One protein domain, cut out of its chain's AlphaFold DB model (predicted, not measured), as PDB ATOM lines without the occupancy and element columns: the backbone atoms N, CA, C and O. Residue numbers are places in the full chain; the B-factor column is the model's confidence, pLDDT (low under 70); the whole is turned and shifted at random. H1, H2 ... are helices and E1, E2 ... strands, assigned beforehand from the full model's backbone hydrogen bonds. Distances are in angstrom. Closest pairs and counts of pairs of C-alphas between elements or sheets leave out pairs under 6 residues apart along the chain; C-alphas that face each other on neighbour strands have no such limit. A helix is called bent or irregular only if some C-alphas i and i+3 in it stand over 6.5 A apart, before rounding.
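AT A GLANCE: This is residues 2 to 62 of the 64 residues of an uncharacterized protein of Clostridium botulinum (strain Kyoto / Type A2) (UniProt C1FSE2). A small hairpin of two strands, E1 and E2, forms a head at one end of a single long helix, H2, and the short helix H1 runs side by side with the first part of H2. The rest of H2, residues 45 to 62, sticks out as a free arm, and without it the body spans 33 by 15 by 13 A. The printed part has 61 residues with two named helices and two named strands, in the order H1, E1, E2, H2 along the chain; the sheet has the order E1 - E2, is antiparallel, and the class is mostly helix. The whole is extended, with a radius of gyration of the C-alphas of 18.0 A, and its C-alphas span 61 by 16 by 13 A.

HOW THE PARTS SIT: The sheet consists of E1, residues 20 to 24, and E2, residues 27 to 30, which form a hairpin joined by a tight link of 2 residues. The two strands are antiparallel neighbours, with 163 degrees between their N-to-C directions. Among the C-alphas that face each other are those of Ser 23 and Ser 28, 4.3 A apart, and those of Gln 20 and Lys 30, 4.8 A apart. Across the pair, N 29 and O 22 are within hydrogen-bond range at 2.8 A, and so are N 21 and O 29 at 3.0 A. E2 is followed by H2, residues 31 to 62, with no residue between them, a tight link. The closest C-alphas of E1 and H2 are those of Gln 20 and Gly 31, 6.0 A apart. H1, residues 2 to 11, touches H2 with 17 pairs of C-alphas within 8 A, and the closest are those of Ser 5 and Cys 33, 4.7 A apart. H2 touches H1 with its residues 32 to 41 alone. The lines of H1 and H2 stand at a shallow tilt of 7 degrees, and the two helices run opposite ways. Toward the sheet, the closest C-alphas of H1 and E2 are those of Gly 9 and Leu 29, 6.2 A apart. Every O i to N i+4 pair is within hydrogen-bond range in H1; in H2, 27 of 28 are.

IN THESE COORDINATES: E1 runs from C-alpha 20 at (88.843, 121.639, 122.704) to C-alpha 24, 10.2 A from first to last C-alpha. E2, residues 27 to 30, measures 9.6 A between its first and last C-alphas. H2 begins with C-alpha 31 at (93.742, 124.888, 124.114) and reaches C-alpha 62 at (132.822, 134.126, 149.743), a length of 47.6 A over 32 residues. H2 is neither bent nor irregular, but only just: C-alphas 59 and 62 are 6.2 A apart. H1 starts at C-alpha 2, printed at (98.265, 131.799, 135.804), and its 10 residues measure 14.5 A from first to last C-alpha.

THE WHOLE: The two C-alphas farthest apart are those of Gly 25, between E1 and E2, and Leu 62, at 61.3 A, while the C-alphas of Met 2 and Leu 62 are 37.3 A apart. Without the free stretch, residues 45 to 62, the body has 43 residues and spans 33 by 15 by 13 A, with a radius of gyration of 10.4 A. The printed part has no cut, and no link is long; the link from H1 to E1, with 8 residues, is short but not tight. The mean pLDDT of the printed part of this model is 83.2. It is under 70 at 11 residues, namely residues 16 to 20, 23 to 26, and 61 to 62. The mean pLDDT is 69 in E1 and 89 in H2.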
ATOM      1  N   MET A   2      99.258 132.679 135.170       82.62
ATOM      2  CA  MET A   2      98.265 131.799 135.804       82.62
ATOM      3  C   MET A   2      96.860 132.439 135.914       82.62
ATOM      4  O   MET A   2      95.865 131.817 135.575       82.62
ATOM      5  N   LEU A   3      96.785 133.724 136.275       85.50
ATOM      6  CA  LEU A   3      95.522 134.476 136.349       85.50
ATOM      7  C   LEU A   3      94.859 134.660 134.968       85.50
ATOM      8  O   LEU A   3      93.646 134.543 134.842       85.50
ATOM      9  N   LEU A   4      95.665 134.862 133.920       85.31
ATOM     10  CA  LEU A   4      95.186 134.946 132.534       85.31
ATOM     11  C   LEU A   4      94.649 133.602 132.033       85.31
ATOM     12  O   LEU A   4      93.656 133.593 131.324       85.31
ATOM     13  N   SER A   5      95.246 132.481 132.450       85.50
ATOM     14  CA  SER A   5      94.715 131.140 132.172       85.50
ATOM     15  C   SER A   5      93.308 130.963 132.751       85.50
ATOM     16  O   SER A   5      92.406 130.526 132.047       85.50
ATOM     17  N   ILE A   6      93.090 131.387 134.001       84.81
ATOM     18  CA  ILE A   6      91.777 131.298 134.658       84.81
ATOM     19  C   ILE A   6      90.747 132.187 133.950       84.81
ATOM     20  O   ILE A   6      89.637 131.738 133.669       84.81
ATOM     21  N   ILE A   7      91.113 133.432 133.631       87.75
ATOM     22  CA  ILE A   7      90.224 134.368 132.929       87.75
ATOM     23  C   ILE A   7      89.879 133.837 131.535       87.75
ATOM     24  O   ILE A   7      88.703 133.815 131.177       87.75
ATOM     25  N   ASP A   8      90.873 133.366 130.778       84.94
ATOM     26  CA  ASP A   8      90.668 132.770 129.457       84.94
ATOM     27  C   ASP A   8      89.723 131.567 129.541       84.94
ATOM     28  O   ASP A   8      88.760 131.489 128.786       84.94
ATOM     29  N   GLY A   9      89.927 130.686 130.523       84.12
ATOM     30  CA  GLY A   9      89.058 129.539 130.765       84.12
ATOM     31  C   GLY A   9      87.602 129.917 131.050       84.12
ATOM     32  O   GLY A   9      86.708 129.255 130.533       84.12
ATOM     33  N   ILE A  10      87.352 130.979 131.829       85.75
ATOM     34  CA  ILE A  10      85.993 131.434 132.183       85.75
ATOM     35  C   ILE A  10      85.324 132.156 131.011       85.75
ATOM     36  O   ILE A  10      84.194 131.826 130.648       85.75
ATOM     37  N   VAL A  11      86.008 133.138 130.415       86.00
ATOM     38  CA  VAL A  11      85.460 133.977 129.335       86.00
ATOM     39  C   VAL A  11      85.137 133.126 128.114       86.00
ATOM     40  O   VAL A  11      84.069 133.257 127.522       86.00
ATOM     41  N   ASN A  12      86.031 132.200 127.777       82.81
ATOM     42  CA  ASN A  12      85.917 131.396 126.572       82.81
ATOM     43  C   ASN A  12      85.216 130.044 126.790       82.81
ATOM     44  O   ASN A  12      85.151 129.240 125.860       82.81
ATOM     45  N   PHE A  13      84.648 129.794 127.977       80.69
ATOM     46  CA  PHE A  13      84.076 128.496 128.353       80.69
ATOM     47  C   PHE A  13      82.923 128.036 127.448       80.69
ATOM     48  O   PHE A  13      82.791 126.853 127.142       80.69
ATOM     49  N   LYS A  14      82.058 128.961 127.021       78.12
ATOM     50  CA  LYS A  14      80.871 128.648 126.202       78.12
ATOM     51  C   LYS A  14      81.108 128.775 124.699       78.12
ATOM     52  O   LYS A  14      80.212 128.479 123.911       78.12
ATOM     53  N   GLU A  15      82.279 129.242 124.290       75.25
ATOM     54  CA  GLU A  15      82.539 129.559 122.895       75.25
ATOM     55  C   GLU A  15      82.993 128.310 122.126       75.25
ATOM     56  O   GLU A  15      83.881 127.571 122.559       75.25
ATOM     57  N   LYS A  16      82.378 128.066 120.964       67.38
ATOM     58  CA  LYS A  16      82.664 126.892 120.132       67.38
ATOM     59  C   LYS A  16      84.059 127.027 119.514       67.38
ATOM     60  O   LYS A  16      84.314 127.943 118.742       67.38
ATOM     61  N   SER A  17      84.956 126.102 119.844       66.44
ATOM     62  CA  SER A  17      86.333 126.047 119.328       66.44
ATOM     63  C   SER A  17      86.596 124.715 118.626       66.44
ATOM     64  O   SER A  17      86.057 123.691 119.045       66.44
ATOM     65  N   ASN A  18      87.453 124.717 117.599       67.31
ATOM     66  CA  ASN A  18      87.959 123.498 116.951       67.31
ATOM     67  C   ASN A  18      89.040 122.785 117.789       67.31
ATOM     68  O   ASN A  18      89.271 121.595 117.610       67.31
ATOM     69  N   LEU A  19      89.687 123.503 118.714       66.88
ATOM     70  CA  LEU A  19      90.695 122.985 119.644       66.88
ATOM     71  C   LEU A  19      90.117 122.984 121.063       66.88
ATOM     72  O   LEU A  19      90.295 123.935 121.834       66.88
ATOM     73  N   GLN A  20      89.382 121.920 121.374       69.19
ATOM     74  CA  GLN A  20      88.843 121.639 122.704       69.19
ATOM     75  C   GLN A  20      89.666 120.528 123.342       69.19
ATOM     76  O   GLN A  20      89.898 119.494 122.723       69.19
ATOM     77  N   ILE A  21      90.106 120.744 124.577       71.81
ATOM     78  CA  ILE A  21      90.826 119.722 125.345       71.81
ATOM     79  C   ILE A  21      89.849 118.905 126.180       71.81
ATOM     80  O   ILE A  21      90.009 117.700 126.338       71.81
ATOM     81  N   MET A  22      88.823 119.569 126.705       71.38
ATOM     82  CA  MET A  22      87.774 118.939 127.488       71.38
ATOM     83  C   MET A  22      86.446 119.582 127.115       71.38
ATOM     84  O   MET A  22      86.327 120.805 127.140       71.38
ATOM     85  N   SER A  23      85.463 118.768 126.747       66.88
ATOM     86  CA  SER A  23      84.112 119.219 126.414       66.88
ATOM     87  C   SER A  23      83.140 118.567 127.386       66.88
ATOM     88  O   SER A  23      83.129 117.347 127.535       66.88
ATOM     89  N   ILE A  24      82.358 119.380 128.082       66.88
ATOM     90  CA  ILE A  24      81.235 118.949 128.913       66.88
ATOM     91  C   ILE A  24      79.979 119.541 128.262       66.88
ATOM     92  O   ILE A  24      80.053 120.586 127.626       66.88
ATOM     93  N   GLY A  25      78.812 118.901 128.391       59.72
ATOM     94  CA  GLY A  25      77.594 119.261 127.640       59.72
ATOM     95  C   GLY A  25      77.131 120.732 127.708       59.72
ATOM     96  O   GLY A  25      76.265 121.127 126.936       59.72
ATOM     97  N   TYR A  26      77.707 121.550 128.592       66.06
ATOM     98  CA  TYR A  26      77.406 122.970 128.805       66.06
ATOM     99  C   TYR A  26      78.579 123.929 128.493       66.06
ATOM    100  O   TYR A  26      78.410 125.144 128.615       66.06
ATOM    101  N   GLY A  27      79.753 123.427 128.089       72.38
ATOM    102  CA  GLY A  27      80.920 124.249 127.751       72.38
ATOM    103  C   GLY A  27      82.210 123.447 127.556       72.38
ATOM    104  O   GLY A  27      82.286 122.262 127.876       72.38
ATOM    105  N   SER A  28      83.242 124.095 127.021       77.94
ATOM    106  CA  SER A  28      84.519 123.458 126.702       77.94
ATOM    107  C   SER A  28      85.711 124.250 127.220       77.94
ATOM    108  O   SER A  28      85.740 125.477 127.167       77.94
ATOM    109  N   LEU A  29      86.724 123.522 127.679       79.06
ATOM    110  CA  LEU A  29      88.006 124.064 128.095       79.06
ATOM    111  C   LEU A  29      88.946 124.077 126.881       79.06
ATOM    112  O   LEU A  29      89.225 123.038 126.269       79.06
ATOM    113  N   LYS A  30      89.382 125.280 126.494       80.75
ATOM    114  CA  LYS A  30      90.129 125.525 125.253       80.75
ATOM    115  C   LYS A  30      91.633 125.302 125.402       80.75
ATOM    116  O   LYS A  30      92.202 125.502 126.474       80.75
ATOM    117  N   GLY A  31      92.278 124.986 124.270       78.75
ATOM    118  CA  GLY A  31      93.742 124.888 124.114       78.75
ATOM    119  C   GLY A  31      94.526 126.061 124.709       78.75
ATOM    120  O   GLY A  31      95.529 125.867 125.396       78.75
ATOM    121  N   SER A  32      94.031 127.278 124.473       81.69
ATOM    122  CA  SER A  32      94.621 128.541 124.933       81.69
ATOM    123  C   SER A  32      94.784 128.601 126.452       81.69
ATOM    124  O   SER A  32      95.846 128.986 126.945       81.69
ATOM    125  N   CYS A  33      93.784 128.126 127.197       82.62
ATOM    126  CA  CYS A  33      93.798 128.101 128.655       82.62
ATOM    127  C   CYS A  33      94.967 127.257 129.181       82.62
ATOM    128  O   CYS A  33      95.683 127.691 130.088       82.62
ATOM    129  N   ILE A  34      95.211 126.085 128.583       84.12
ATOM    130  CA  ILE A  34      96.351 125.230 128.945       84.12
ATOM    131  C   ILE A  34      97.672 125.894 128.583       84.12
ATOM    132  O   ILE A  34      98.609 125.841 129.375       84.12
ATOM    133  N   PHE A  35      97.757 126.560 127.434       86.38
ATOM    134  CA  PHE A  35      98.984 127.245 127.041       86.38
ATOM    135  C   PHE A  35      99.382 128.326 128.058       86.38
ATOM    136  O   PHE A  35     100.526 128.371 128.514       86.38
ATOM    137  N   TYR A  36      98.420 129.136 128.513       88.44
ATOM    138  CA  TYR A  36      98.656 130.111 129.581       88.44
ATOM    139  C   TYR A  36      99.039 129.465 130.918       88.44
ATOM    140  O   TYR A  36      99.845 130.032 131.663       88.44
ATOM    141  N   LEU A  37      98.494 128.284 131.222       87.94
ATOM    142  CA  LEU A  37      98.842 127.527 132.422       87.94
ATOM    143  C   LEU A  37     100.290 127.030 132.359       87.94
ATOM    144  O   LEU A  37     101.041 127.241 133.310       87.94
ATOM    145  N   ILE A  38     100.706 126.455 131.225       91.75
ATOM    146  CA  ILE A  38     102.082 125.994 130.986       91.75
ATOM    147  C   ILE A  38     103.064 127.156 131.143       91.75
ATOM    148  O   ILE A  38     104.045 127.033 131.874       91.75
ATOM    149  N   LEU A  39     102.781 128.307 130.526       92.69
ATOM    150  CA  LEU A  39     103.618 129.502 130.667       92.69
ATOM    151  C   LEU A  39     103.681 130.001 132.118       92.69
ATOM    152  O   LEU A  39     104.732 130.440 132.583       92.69
ATOM    153  N   GLY A  40     102.569 129.914 132.850       91.94
ATOM    154  CA  GLY A  40     102.523 130.218 134.279       91.94
ATOM    155  C   GLY A  40     103.430 129.306 135.101       91.94
ATOM    156  O   GLY A  40     104.251 129.802 135.868       91.94
ATOM    157  N   LEU A  41     103.330 127.993 134.909       93.38
ATOM    158  CA  LEU A  41     104.175 127.024 135.607       93.38
ATOM    159  C   LEU A  41     105.653 127.194 135.247       93.38
ATOM    160  O   LEU A  41     106.498 127.214 136.139       93.38
ATOM    161  N   LEU A  42     105.963 127.403 133.966       95.81
ATOM    162  CA  LEU A  42     107.325 127.659 133.508       95.81
ATOM    163  C   LEU A  42     107.927 128.886 134.204       95.81
ATOM    164  O   LEU A  42     109.060 128.829 134.671       95.81
ATOM    165  N   SER A  43     107.156 129.970 134.348       94.69
ATOM    166  CA  SER A  43     107.627 131.170 135.050       94.69
ATOM    167  C   SER A  43     107.965 130.916 136.526       94.69
ATOM    168  O   SER A  43     108.949 131.458 137.025       94.69
ATOM    169  N   LEU A  44     107.211 130.046 137.208       94.88
ATOM    170  CA  LEU A  44     107.499 129.655 138.592       94.88
ATOM    171  C   LEU A  44     108.771 128.811 138.689       94.88
ATOM    172  O   LEU A  44     109.602 129.045 139.563       94.88
ATOM    173  N   VAL A  45     108.948 127.864 137.765       96.94
ATOM    174  CA  VAL A  45     110.163 127.045 137.695       96.94
ATOM    175  C   VAL A  45     111.389 127.927 137.458       96.94
ATOM    176  O   VAL A  45     112.391 127.772 138.152       96.94
ATOM    177  N   LEU A  46     111.307 128.891 136.536       96.88
ATOM    178  CA  LEU A  46     112.395 129.839 136.294       96.88
ATOM    179  C   LEU A  46     112.717 130.669 137.541       96.88
ATOM    180  O   LEU A  46     113.891 130.833 137.860       96.88
ATOM    181  N   ALA A  47     111.706 131.157 138.263       96.44
ATOM    182  CA  ALA A  47     111.922 131.914 139.493       96.44
ATOM    183  C   ALA A  47     112.699 131.100 140.545       96.44
ATOM    184  O   ALA A  47     113.638 131.613 141.151       96.44
ATOM    185  N   GLU A  48     112.368 129.817 140.714       96.94
ATOM    186  CA  GLU A  48     113.098 128.913 141.611       96.94
ATOM    187  C   GLU A  48     114.528 128.630 141.131       96.94
ATOM    188  O   GLU A  48     115.459 128.615 141.937       96.94
ATOM    189  N   ILE A  49     114.733 128.455 139.822       97.25
ATOM    190  CA  ILE A  49     116.074 128.286 139.243       97.25
ATOM    191  C   ILE A  49     116.929 129.526 139.515       97.25
ATOM    192  O   ILE A  49     118.047 129.393 140.009       97.25
ATOM    193  N   PHE A  50     116.407 130.728 139.257       96.62
ATOM    194  CA  PHE A  50     117.137 131.969 139.513       96.62
ATOM    195  C   PHE A  50     117.427 132.174 140.997       96.62
ATOM    196  O   PHE A  50     118.547 132.526 141.353       96.62
ATOM    197  N   LYS A  51     116.466 131.884 141.880       96.50
ATOM    198  CA  LYS A  51     116.674 131.950 143.331       96.50
ATOM    199  C   LYS A  51     117.799 131.019 143.788       96.50
ATOM    200  O   LYS A  51     118.639 131.421 144.589       96.50
ATOM    201  N   LYS A  52     117.846 129.791 143.260       95.75
ATOM    202  CA  LYS A  52     118.942 128.849 143.529       95.75
ATOM    203  C   LYS A  52     120.270 129.334 142.956       95.75
ATOM    204  O   LYS A  52     121.276 129.234 143.644       95.75
ATOM    205  N   ALA A  53     120.276 129.881 141.743       93.69
ATOM    206  CA  ALA A  53     121.483 130.414 141.117       93.69
ATOM    207  C   ALA A  53     122.078 131.584 141.918       93.69
ATOM    208  O   ALA A  53     123.282 131.604 142.152       93.69
ATOM    209  N   VAL A  54     121.237 132.509 142.399       94.44
ATOM    210  CA  VAL A  54     121.661 133.605 143.286       94.44
ATOM    211  C   VAL A  54     122.225 133.052 144.591       94.44
ATOM    212  O   VAL A  54     123.318 133.434 144.979       94.44
ATOM    213  N   LYS A  55     121.546 132.086 145.220       93.31
ATOM    214  CA  LYS A  55     122.044 131.456 146.450       93.31
ATOM    215  C   LYS A  55     123.414 130.790 146.257       93.31
ATOM    216  O   LYS A  55     124.296 130.980 147.081       93.31
ATOM    217  N   ILE A  56     123.605 130.042 145.167       91.69
ATOM    218  CA  ILE A  56     124.893 129.412 144.830       91.69
ATOM    219  C   ILE A  56     125.969 130.475 144.600       91.69
ATOM    220  O   ILE A  56     127.107 130.283 145.021       91.69
ATOM    221  N   LYS A  57     125.621 131.580 143.929       87.88
ATOM    222  CA  LYS A  57     126.533 132.707 143.753       87.88
ATOM    223  C   LYS A  57     126.937 133.273 145.110       87.88
ATOM    224  O   LYS A  57     128.124 133.369 145.354       87.88
ATOM    225  N   ASP A  58     125.991 133.580 145.990       89.00
ATOM    226  CA  ASP A  58     126.278 134.173 147.302       89.00
ATOM    227  C   ASP A  58     127.095 133.233 148.210       89.00
ATOM    228  O   ASP A  58     127.972 133.687 148.940       89.00
ATOM    229  N   GLU A  59     126.853 131.918 148.143       89.62
ATOM    230  CA  GLU A  59     127.622 130.912 148.890       89.62
ATOM    231  C   GLU A  59     129.066 130.762 148.378       89.62
ATOM    232  O   GLU A  59     129.964 130.517 149.180       89.62
ATOM    233  N   ASN A  60     129.305 130.924 147.070       79.38
ATOM    234  CA  ASN A  60     130.632 130.754 146.459       79.38
ATOM    235  C   ASN A  60     131.376 132.081 146.183       79.38
ATOM    236  O   ASN A  60     132.587 132.060 145.970       79.38
ATOM    237  N   ASP A  61     130.711 133.241 146.241       63.75
ATOM    238  CA  ASP A  61     131.350 134.574 146.185       63.75
ATOM    239  C   ASP A  61     132.224 134.825 147.429       63.75
ATOM    240  O   ASP A  61     133.130 135.649 147.389       63.75
ATOM    241  N   LEU A  62     131.992 134.097 148.530       57.03
ATOM    242  CA  LEU A  62     132.822 134.126 149.743       57.03
ATOM    243  C   LEU A  62     134.122 133.296 149.621       57.03
ATOM    244  O   LEU A  62     134.867 133.201 150.595       57.03
TER     245      LEU A  62